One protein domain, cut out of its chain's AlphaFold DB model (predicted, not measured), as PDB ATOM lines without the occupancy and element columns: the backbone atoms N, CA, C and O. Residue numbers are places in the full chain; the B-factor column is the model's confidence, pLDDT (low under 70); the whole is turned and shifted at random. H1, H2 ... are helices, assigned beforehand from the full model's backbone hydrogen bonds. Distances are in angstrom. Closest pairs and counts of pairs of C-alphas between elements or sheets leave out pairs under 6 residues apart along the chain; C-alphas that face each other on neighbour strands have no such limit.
ATOM      1  N   LEU A 780      12.283 -49.055  38.711       80.50
ATOM      2  CA  LEU A 780      13.246 -48.335  39.554       80.50
ATOM      3  C   LEU A 780      14.413 -49.217  40.034       80.50
ATOM      4  O   LEU A 780      15.562 -48.777  40.077       80.50
ATOM      5  N   GLU A 781      14.143 -50.481  40.358       82.62
ATOM      6  CA  GLU A 781      15.169 -51.456  40.744       82.62
ATOM      7  C   GLU A 781      16.024 -51.868  39.542       82.62
ATOM      8  O   GLU A 781      17.225 -52.073  39.697       82.62
ATOM      9  N   GLN A 782      15.441 -51.929  38.337       80.12
ATOM     10  CA  GLN A 782      16.193 -52.158  37.098       80.12
ATOM     11  C   GLN A 782      17.138 -50.991  36.793       80.12
ATOM     12  O   GLN A 782      18.290 -51.216  36.430       80.12
ATOM     13  N   ILE A 783      16.690 -49.746  36.999       81.75
ATOM     14  CA  ILE A 783      17.545 -48.559  36.869       81.75
ATOM     15  C   ILE A 783      18.715 -48.649  37.857       81.75
ATOM     16  O   ILE A 783      19.866 -48.553  37.436       81.75
ATOM     17  N   ALA A 784      18.456 -48.908  39.143       80.69
ATOM     18  CA  ALA A 784      19.507 -49.004  40.161       80.69
ATOM     19  C   ALA A 784      20.471 -50.190  39.944       80.69
ATOM     20  O   ALA A 784      21.670 -50.058  40.192       80.69
ATOM     21  N   GLN A 785      19.988 -51.317  39.406       79.50
ATOM     22  CA  GLN A 785      20.812 -52.475  39.027       79.50
ATOM     23  C   GLN A 785      21.886 -52.145  37.985       79.50
ATOM     24  O   GLN A 785      22.937 -52.782  37.985       79.50
ATOM     25  N   THR A 786      21.669 -51.142  37.124       78.19
ATOM     26  CA  THR A 786      22.690 -50.726  36.141       78.19
ATOM     27  C   THR A 786      23.899 -50.027  36.767       78.19
ATOM     28  O   THR A 786      24.941 -49.947  36.123       78.19
ATOM     29  N   PHE A 787      23.781 -49.562  38.016       74.38
ATOM     30  CA  PHE A 787      24.843 -48.861  38.748       74.38
ATOM     31  C   PHE A 787      25.397 -49.675  39.927       74.38
ATOM     32  O   PHE A 787      26.530 -49.457  40.346       74.38
ATOM     33  N   TYR A 788      24.629 -50.641  40.440       70.19
ATOM     34  CA  TYR A 788      25.045 -51.538  41.519       70.19
ATOM     35  C   TYR A 788      25.102 -52.995  41.042       70.19
ATOM     36  O   TYR A 788      24.066 -53.666  41.005       70.19
ATOM     37  N   PRO A 789      26.295 -53.540  40.734       58.19
ATOM     38  CA  PRO A 789      26.433 -54.974  40.539       58.19
ATOM     39  C   PRO A 789      26.131 -55.707  41.858       58.19
ATOM     40  O   PRO A 789      26.591 -55.304  42.925       58.19
ATOM     41  N   LEU A 790      25.372 -56.806  41.773       51.34
ATOM     42  CA  LEU A 790      24.856 -57.642  42.880       51.34
ATOM     43  C   LEU A 790      25.917 -58.188  43.870       51.34
ATOM     44  O   LEU A 790      25.573 -58.903  44.807       51.34
ATOM     45  N   SER A 791      27.201 -57.873  43.694       45.50
ATOM     46  CA  SER A 791      28.332 -58.438  44.433       45.50
ATOM     47  C   SER A 791      28.652 -57.767  45.781       45.50
ATOM     48  O   SER A 791      29.635 -58.152  46.411       45.50
ATOM     49  N   LYS A 792      27.850 -56.807  46.276       49.09
ATOM     50  CA  LYS A 792      28.079 -56.164  47.590       49.09
ATOM     51  C   LYS A 792      26.803 -55.951  48.419       49.09
ATOM     52  O   LYS A 792      26.229 -54.871  48.427       49.09
ATOM     53  N   GLY A 793      26.419 -56.975  49.182       54.38
ATOM     54  CA  GLY A 793      25.834 -56.896  50.536       54.38
ATOM     55  C   GLY A 793      24.464 -56.235  50.795       54.38
ATOM     56  O   GLY A 793      23.774 -56.701  51.697       54.38
ATOM     57  N   ARG A 794      24.032 -55.190  50.073       65.88
ATOM     58  CA  ARG A 794      22.714 -54.548  50.266       65.88
ATOM     59  C   ARG A 794      21.756 -54.893  49.120       65.88
ATOM     60  O   ARG A 794      22.136 -54.758  47.957       65.88
ATOM     61  N   PRO A 795      20.504 -55.298  49.408       73.75
ATOM     62  CA  PRO A 795      19.473 -55.453  48.386       73.75
ATOM     63  C   PRO A 795      19.268 -54.149  47.598       73.75
ATOM     64  O   PRO A 795      19.125 -53.084  48.199       73.75
ATOM     65  N   ILE A 796      19.177 -54.228  46.265       77.75
ATOM     66  CA  ILE A 796      18.911 -53.069  45.384       77.75
ATOM     67  C   ILE A 796      17.674 -52.274  45.829       77.75
ATOM     68  O   ILE A 796      17.669 -51.047  45.774       77.75
ATOM     69  N   SER A 797      16.646 -52.953  46.336       77.56
ATOM     70  CA  SER A 797      15.429 -52.321  46.853       77.56
ATOM     71  C   SER A 797      15.685 -51.367  48.029       77.56
ATOM     72  O   SER A 797      14.989 -50.363  48.172       77.56
ATOM     73  N   GLN A 798      16.699 -51.630  48.863       78.75
ATOM     74  CA  GLN A 798      17.093 -50.733  49.955       78.75
ATOM     75  C   GLN A 798      17.825 -49.496  49.434       78.75
ATOM     76  O   GLN A 798      17.598 -48.399  49.934       78.75
ATOM     77  N   ILE A 799      18.650 -49.655  48.398       80.62
ATOM     78  CA  ILE A 799      19.351 -48.546  47.741       80.62
ATOM     79  C   ILE A 799      18.340 -47.605  47.083       80.62
ATOM     80  O   ILE A 799      18.399 -46.398  47.299       80.62
ATOM     81  N   VAL A 800      17.358 -48.147  46.356       83.94
ATOM     82  CA  VAL A 800      16.276 -47.354  45.751       83.94
ATOM     83  C   VAL A 800      15.519 -46.557  46.819       83.94
ATOM     84  O   VAL A 800      15.291 -45.363  46.641       83.94
ATOM     85  N   LYS A 801      15.189 -47.169  47.966       84.69
ATOM     86  CA  LYS A 801      14.536 -46.467  49.086       84.69
ATOM     87  C   LYS A 801      15.395 -45.343  49.670       84.69
ATOM     88  O   LYS A 801      14.865 -44.270  49.945       84.69
ATOM     89  N   LEU A 802      16.697 -45.571  49.851       85.06
ATOM     90  CA  LEU A 802      17.632 -44.558  50.358       85.06
ATOM     91  C   LEU A 802      17.742 -43.369  49.397       85.06
ATOM     92  O   LEU A 802      17.617 -42.224  49.824       85.06
ATOM     93  N   VAL A 803      17.897 -43.640  48.099       87.12
ATOM     94  CA  VAL A 803      17.999 -42.599  47.068       87.12
ATOM     95  C   VAL A 803      16.697 -41.804  46.959       87.12
ATOM     96  O   VAL A 803      16.743 -40.579  46.963       87.12
ATOM     97  N   ILE A 804      15.528 -42.455  46.955       88.12
ATOM     98  CA  ILE A 804      14.229 -41.755  46.932       88.12
ATOM     99  C   ILE A 804      14.024 -40.912  48.198       88.12
ATOM    100  O   ILE A 804      13.528 -39.790  48.114       88.12
ATOM    101  N   SER A 805      14.426 -41.413  49.369       87.38
ATOM    102  CA  SER A 805      14.371 -40.654  50.626       87.38
ATOM    103  C   SER A 805      15.244 -39.394  50.569       87.38
ATOM    104  O   SER A 805      14.801 -38.319  50.972       87.38
ATOM    105  N   ALA A 806      16.455 -39.498  50.011       87.25
ATOM    106  CA  ALA A 806      17.347 -38.358  49.827       87.25
ATOM    107  C   ALA A 806      16.797 -37.346  48.805       87.25
ATOM    108  O   ALA A 806      16.775 -36.153  49.102       87.25
ATOM    109  N   ILE A 807      16.247 -37.811  47.675       90.50
ATOM    110  CA  ILE A 807      15.561 -36.960  46.685       90.50
ATOM    111  C   ILE A 807      14.394 -36.199  47.335       90.50
ATOM    112  O   ILE A 807      14.253 -34.995  47.143       90.50
ATOM    113  N   ASN A 808      13.583 -36.879  48.149       88.00
ATOM    114  CA  ASN A 808      12.451 -36.267  48.850       88.00
ATOM    115  C   ASN A 808      12.860 -35.182  49.854       88.00
ATOM    116  O   ASN A 808      12.072 -34.277  50.115       88.00
ATOM    117  N   LYS A 809      14.060 -35.285  50.436       87.88
ATOM    118  CA  LYS A 809      14.556 -34.340  51.445       87.88
ATOM    119  C   LYS A 809      15.376 -33.201  50.849       87.88
ATOM    120  O   LYS A 809      15.273 -32.080  51.331       87.88
ATOM    121  N   PHE A 810      16.189 -33.467  49.835       90.44
ATOM    122  CA  PHE A 810      17.192 -32.518  49.340       90.44
ATOM    123  C   PHE A 810      17.041 -32.176  47.854       90.44
ATOM    124  O   PHE A 810      17.756 -31.317  47.349       90.44
ATOM    125  N   GLY A 811      16.081 -32.782  47.155       90.25
ATOM    126  CA  GLY A 811      15.811 -32.513  45.748       90.25
ATOM    127  C   GLY A 811      16.704 -33.314  44.798       90.25
ATOM    128  O   GLY A 811      17.346 -34.291  45.175       90.25
ATOM    129  N   ALA A 812      16.704 -32.911  43.527       90.06
ATOM    130  CA  ALA A 812      17.351 -33.647  42.438       90.06
ATOM    131  C   ALA A 812      18.875 -33.452  42.343       90.06
ATOM    132  O   ALA A 812      19.552 -34.281  41.739       90.06
ATOM    133  N   ASP A 813      19.407 -32.355  42.883       89.00
ATOM    134  CA  ASP A 813      20.828 -32.017  42.768       89.00
ATOM    135  C   ASP A 813      21.617 -32.617  43.936       89.00
ATOM    136  O   ASP A 813      21.499 -32.180  45.082       89.00
ATOM    137  N   VAL A 814      22.440 -33.624  43.644       88.88
ATOM    138  CA  VAL A 814      23.258 -34.346  44.627       88.88
ATOM    139  C   VAL A 814      24.315 -33.437  45.267       88.88
ATOM    140  O   VAL A 814      24.795 -33.732  46.364       88.88
ATOM    141  N   LEU A 815      24.685 -32.317  44.634       84.94
ATOM    142  CA  LEU A 815      25.612 -31.348  45.227       84.94
ATOM    143  C   LEU A 815      24.993 -30.590  46.404       84.94
ATOM    144  O   LEU A 815      25.727 -30.190  47.309       84.94
ATOM    145  N   ASP A 816      23.668 -30.446  46.421       81.56
ATOM    146  CA  ASP A 816      22.930 -29.775  47.492       81.56
ATOM    147  C   ASP A 816      22.576 -30.720  48.658       81.56
ATOM    148  O   ASP A 816      22.049 -30.281  49.684       81.56
ATOM    149  N   TRP A 817      22.875 -32.018  48.542       88.81
ATOM    150  CA  TRP A 817      22.553 -33.001  49.574       88.81
ATOM    151  C   TRP A 817      23.491 -32.885  50.778       88.81
ATOM    152  O   TRP A 817      24.685 -33.184  50.694       88.81
ATOM    153  N   ASN A 818      22.931 -32.538  51.937       83.31
ATOM    154  CA  ASN A 818      23.656 -32.521  53.206       83.31
ATOM    155  C   ASN A 818      23.523 -33.867  53.946       83.31
ATOM    156  O   ASN A 818      22.889 -33.957  54.998       83.31
ATOM    157  N   VAL A 819      24.091 -34.928  53.364       80.88
ATOM    158  CA  VAL A 819      24.046 -36.312  53.878       80.88
ATOM    159  C   VAL A 819      25.443 -36.932  53.958       80.88
ATOM    160  O   VAL A 819      26.370 -36.480  53.283       80.88
ATOM    161  N   SER A 820      25.602 -37.999  54.752       78.50
ATOM    162  CA  SER A 820      26.819 -38.816  54.694       78.50
ATOM    163  C   SER A 820      26.839 -39.624  53.396       78.50
ATOM    164  O   SER A 820      25.984 -40.479  53.166       78.50
ATOM    165  N   PHE A 821      27.827 -39.367  52.536       79.94
ATOM    166  CA  PHE A 821      27.952 -40.066  51.252       79.94
ATOM    167  C   PHE A 821      28.430 -41.520  51.395       79.94
ATOM    168  O   PHE A 821      28.292 -42.300  50.451       79.94
ATOM    169  N   ASP A 822      28.898 -41.914  52.583       76.44
ATOM    170  CA  ASP A 822      29.297 -43.291  52.899       76.44
ATOM    171  C   ASP A 822      28.125 -44.280  52.758       76.44
ATOM    172  O   ASP A 822      28.317 -45.463  52.471       76.44
ATOM    173  N   GLU A 823      26.886 -43.792  52.889       73.25
ATOM    174  CA  GLU A 823      25.667 -44.589  52.730       73.25
ATOM    175  C   GLU A 823      25.394 -45.010  51.277       73.25
ATOM    176  O   GLU A 823      24.658 -45.979  51.062       73.25
ATOM    177  N   PHE A 824      26.014 -44.326  50.308       75.50
ATOM    178  CA  PHE A 824      25.857 -44.546  48.866       75.50
ATOM    179  C   PHE A 824      27.073 -45.242  48.231       75.50
ATOM    180  O   PHE A 824      27.090 -45.477  47.024       75.50
ATOM    181  N   VAL A 825      28.080 -45.643  49.016       70.00
ATOM    182  CA  VAL A 825      29.239 -46.408  48.522       70.00
ATOM    183  C   VAL A 825      28.764 -47.718  47.858       70.00
ATOM    184  O   VAL A 825      27.911 -48.416  48.416       70.00
ATOM    185  N   PRO A 826      29.285 -48.092  46.670       67.94
ATOM    186  CA  PRO A 826      30.466 -47.547  46.004       67.94
ATOM    187  C   PRO A 826      30.202 -46.436  44.974       67.94
ATOM    188  O   PRO A 826      31.126 -46.125  44.232       67.94
ATOM    189  N   LEU A 827      29.004 -45.845  44.899       75.56
ATOM    190  CA  LEU A 827      28.741 -44.789  43.918       75.56
ATOM    191  C   LEU A 827      29.540 -43.527  44.236       75.56
ATOM    192  O   LEU A 827      29.446 -42.959  45.325       75.56
ATOM    193  N   SER A 828      30.276 -43.044  43.244       81.31
ATOM    194  CA  SER A 828      30.777 -41.676  43.248       81.31
ATOM    195  C   SER A 828      29.619 -40.679  43.092       81.31
ATOM    196  O   SER A 828      28.551 -41.011  42.576       81.31
ATOM    197  N   LYS A 829      29.819 -39.419  43.504       83.12
ATOM    198  CA  LYS A 829      28.790 -38.368  43.363       83.12
ATOM    199  C   LYS A 829      28.260 -38.206  41.922       83.12
ATOM    200  O   LYS A 829      27.046 -38.092  41.780       83.12
ATOM    201  N   PRO A 830      29.090 -38.240  40.856       84.56
ATOM    202  CA  PRO A 830      28.593 -38.183  39.475       84.56
ATOM    203  C   PRO A 830      27.737 -39.394  39.075       84.56
ATOM    204  O   PRO A 830      26.740 -39.247  38.365       84.56
ATOM    205  N   GLU A 831      28.092 -40.592  39.542       84.38
ATOM    206  CA  GLU A 831      27.310 -41.809  39.289       84.38
ATOM    207  C   GLU A 831      25.974 -41.768  40.036       84.38
ATOM    208  O   GLU A 831      24.940 -42.118  39.469       84.38
ATOM    209  N   LEU A 832      25.979 -41.266  41.274       88.06
ATOM    210  CA  LEU A 832      24.772 -41.039  42.060       88.06
ATOM    211  C   LEU A 832      23.865 -39.980  41.419       88.06
ATOM    212  O   LEU A 832      22.663 -40.208  41.333       88.06
ATOM    213  N   GLN A 833      24.418 -38.881  40.895       92.56
ATOM    214  CA  GLN A 833      23.647 -37.887  40.135       92.56
ATOM    215  C   GLN A 833      22.993 -38.522  38.903       92.56
ATOM    216  O   GLN A 833      21.795 -38.368  38.686       92.56
ATOM    217  N   THR A 834      23.749 -39.320  38.145       87.38
ATOM    218  CA  THR A 834      23.225 -40.019  36.959       87.38
ATOM    219  C   THR A 834      22.102 -41.000  37.325       87.38
ATOM    220  O   THR A 834      21.138 -41.162  36.574       87.38
ATOM    221  N   LEU A 835      22.206 -41.665  38.481       88.06
ATOM    222  CA  LEU A 835      21.154 -42.529  39.016       88.06
ATOM    223  C   LEU A 835      19.903 -41.722  39.406       88.06
ATOM    224  O   LEU A 835      18.796 -42.113  39.037       88.06
ATOM    225  N   VAL A 836      20.071 -40.600  40.109       90.81
ATOM    226  CA  VAL A 836      18.979 -39.694  40.506       90.81
ATOM    227  C   VAL A 836      18.239 -39.154  39.281       90.81
ATOM    228  O   VAL A 836      17.013 -39.245  39.231       90.81
ATOM    229  N   ASP A 837      18.960 -38.700  38.255       90.38
ATOM    230  CA  ASP A 837      18.369 -38.181  37.016       90.38
ATOM    231  C   ASP A 837      17.501 -39.239  36.318       90.38
ATOM    232  O   ASP A 837      16.379 -38.957  35.887       90.38
ATOM    233  N   LYS A 838      17.981 -40.489  36.255       87.62
ATOM    234  CA  LYS A 838      17.214 -41.608  35.684       87.62
ATOM    235  C   LYS A 838      16.002 -41.990  36.535       87.62
ATOM    236  O   LYS A 838      14.969 -42.345  35.973       87.62
ATOM    237  N   ILE A 839      16.108 -41.924  37.865       87.69
ATOM    238  CA  ILE A 839      14.984 -42.181  38.779       87.69
ATOM    239  C   ILE A 839      13.897 -41.115  38.606       87.69
ATOM    240  O   ILE A 839      12.726 -41.468  38.500       87.69
ATOM    241  N   ILE A 840      14.263 -39.835  38.512       87.56
ATOM    242  CA  ILE A 840      13.316 -38.719  38.341       87.56
ATOM    243  C   ILE A 840      12.593 -38.781  36.987       87.56
ATOM    244  O   ILE A 840      11.430 -38.402  36.886       87.56
ATOM    245  N   GLN A 841      13.253 -39.298  35.947       86.00
ATOM    246  CA  GLN A 841      12.648 -39.520  34.628       86.00
ATOM    247  C   GLN A 841      11.785 -40.795  34.555       86.00
ATOM    248  O   GLN A 841      11.138 -41.050  33.534       86.00
ATOM    249  N   CYS A 842      11.763 -41.616  35.611       85.50
ATOM    250  CA  CYS A 842      10.990 -42.850  35.642       85.50
ATOM    251  C   CYS A 842       9.496 -42.557  35.839       85.50
ATOM    252  O   CYS A 842       9.089 -41.971  36.838       85.50
ATOM    253  N   LYS A 843       8.655 -43.034  34.913       78.56
ATOM    254  CA  LYS A 843       7.191 -42.853  34.970       78.56
ATOM    255  C   LYS A 843       6.518 -43.536  36.167       78.56
ATOM    256  O   LYS A 843       5.389 -43.192  36.488       78.56
ATOM    257  N   GLU A 844       7.186 -44.510  36.784       79.88
ATOM    258  CA  GLU A 844       6.693 -45.240  37.960       79.88
ATOM    259  C   GLU A 844       7.057 -44.543  39.287       79.88
ATOM    260  O   GLU A 844       6.696 -45.038  40.355       79.88
ATOM    261  N   LEU A 845       7.767 -43.405  39.245       83.44
ATOM    262  CA  LEU A 845       8.050 -42.610  40.436       83.44
ATOM    263  C   LEU A 845       6.773 -41.919  40.936       83.44
ATOM    264  O   LEU A 845       6.019 -41.334  40.157       83.44
ATOM    265  N   ASP A 846       6.550 -41.963  42.248       82.62
ATOM    266  CA  ASP A 846       5.402 -41.313  42.877       82.62
ATOM    267  C   ASP A 846       5.397 -39.798  42.591       82.62
ATOM    268  O   ASP A 846       6.399 -39.096  42.752       82.62
TER     269      ASP A 846
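What this domain is: This is residues 780 to 846 of the 951 residues of an uncharacterized protein of Entamoeba invadens IP1 (UniProt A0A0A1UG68). A small cluster of helices: the longest, H2, crosses H4 near a right angle and has its first residues over H1, which lies beside H4 and runs opposite ways to it. The one-turn H3 sits near H2 and H4, away from H1. You will find 67 residues with four named helices, H1 H2 H3 H4 along the chain, and no named strand; the class is all helix. The whole is compact, with a radius of gyration of the C-alphas of 11.0 A and spans of 29 by 28 by 17 A.

How they stand to each other: Start at H1, residues 780 to 785, which touches H2, residues 796 to 810, through 796 to 800 alone; the closest C-alphas, of Glu 781 and Ile 796, are 6.2 A apart. The two run opposite ways at a steep tilt of 64 degrees. H1 also touches residues 835 to 839 alone of H4, residues 829 to 840; the closest C-alphas, of Leu 780 and Ile 839, are 6.4 A apart, at a shallow tilt of 29 degrees, opposite ways. H2 and H4 are close but not clearly touching, with closest C-alphas Val 803 and Val 836 at 7.2 A, about perpendicular at 89 degrees. H3, residues 821 to 824, is close to H2 but not clearly touching, with closest C-alphas Ile 799 and Phe 824 at 7.7 A, and apart from H1. H3 is likewise close to H4 but not clearly touching, with closest C-alphas Phe 824 and Leu 832 at 7.7 A. In H1, H2 and H4 every O i to N i+4 pair is within hydrogen-bond range; H3 is too short for such a pair.

Where its parts are: Find C-alpha 780 at (13.246, -48.335, 39.554), where H1 begins; it is 8.6 A long. H2 runs 21.0 A from C-alpha 796 at (18.911, -53.069, 45.384). H3 is 5.5 A long, and H4 runs 16.3 A to C-alpha 840 at (13.316, -38.719, 38.341).

The domain as a whole: The C-alphas farthest apart, of Ser 791 and Asp 816, are 29.3 A apart. The printed part has no cut; the link from H3 to H4 is tight, the other two are short. Look for pLDDT under 70 at residues 789 to 794 and 826.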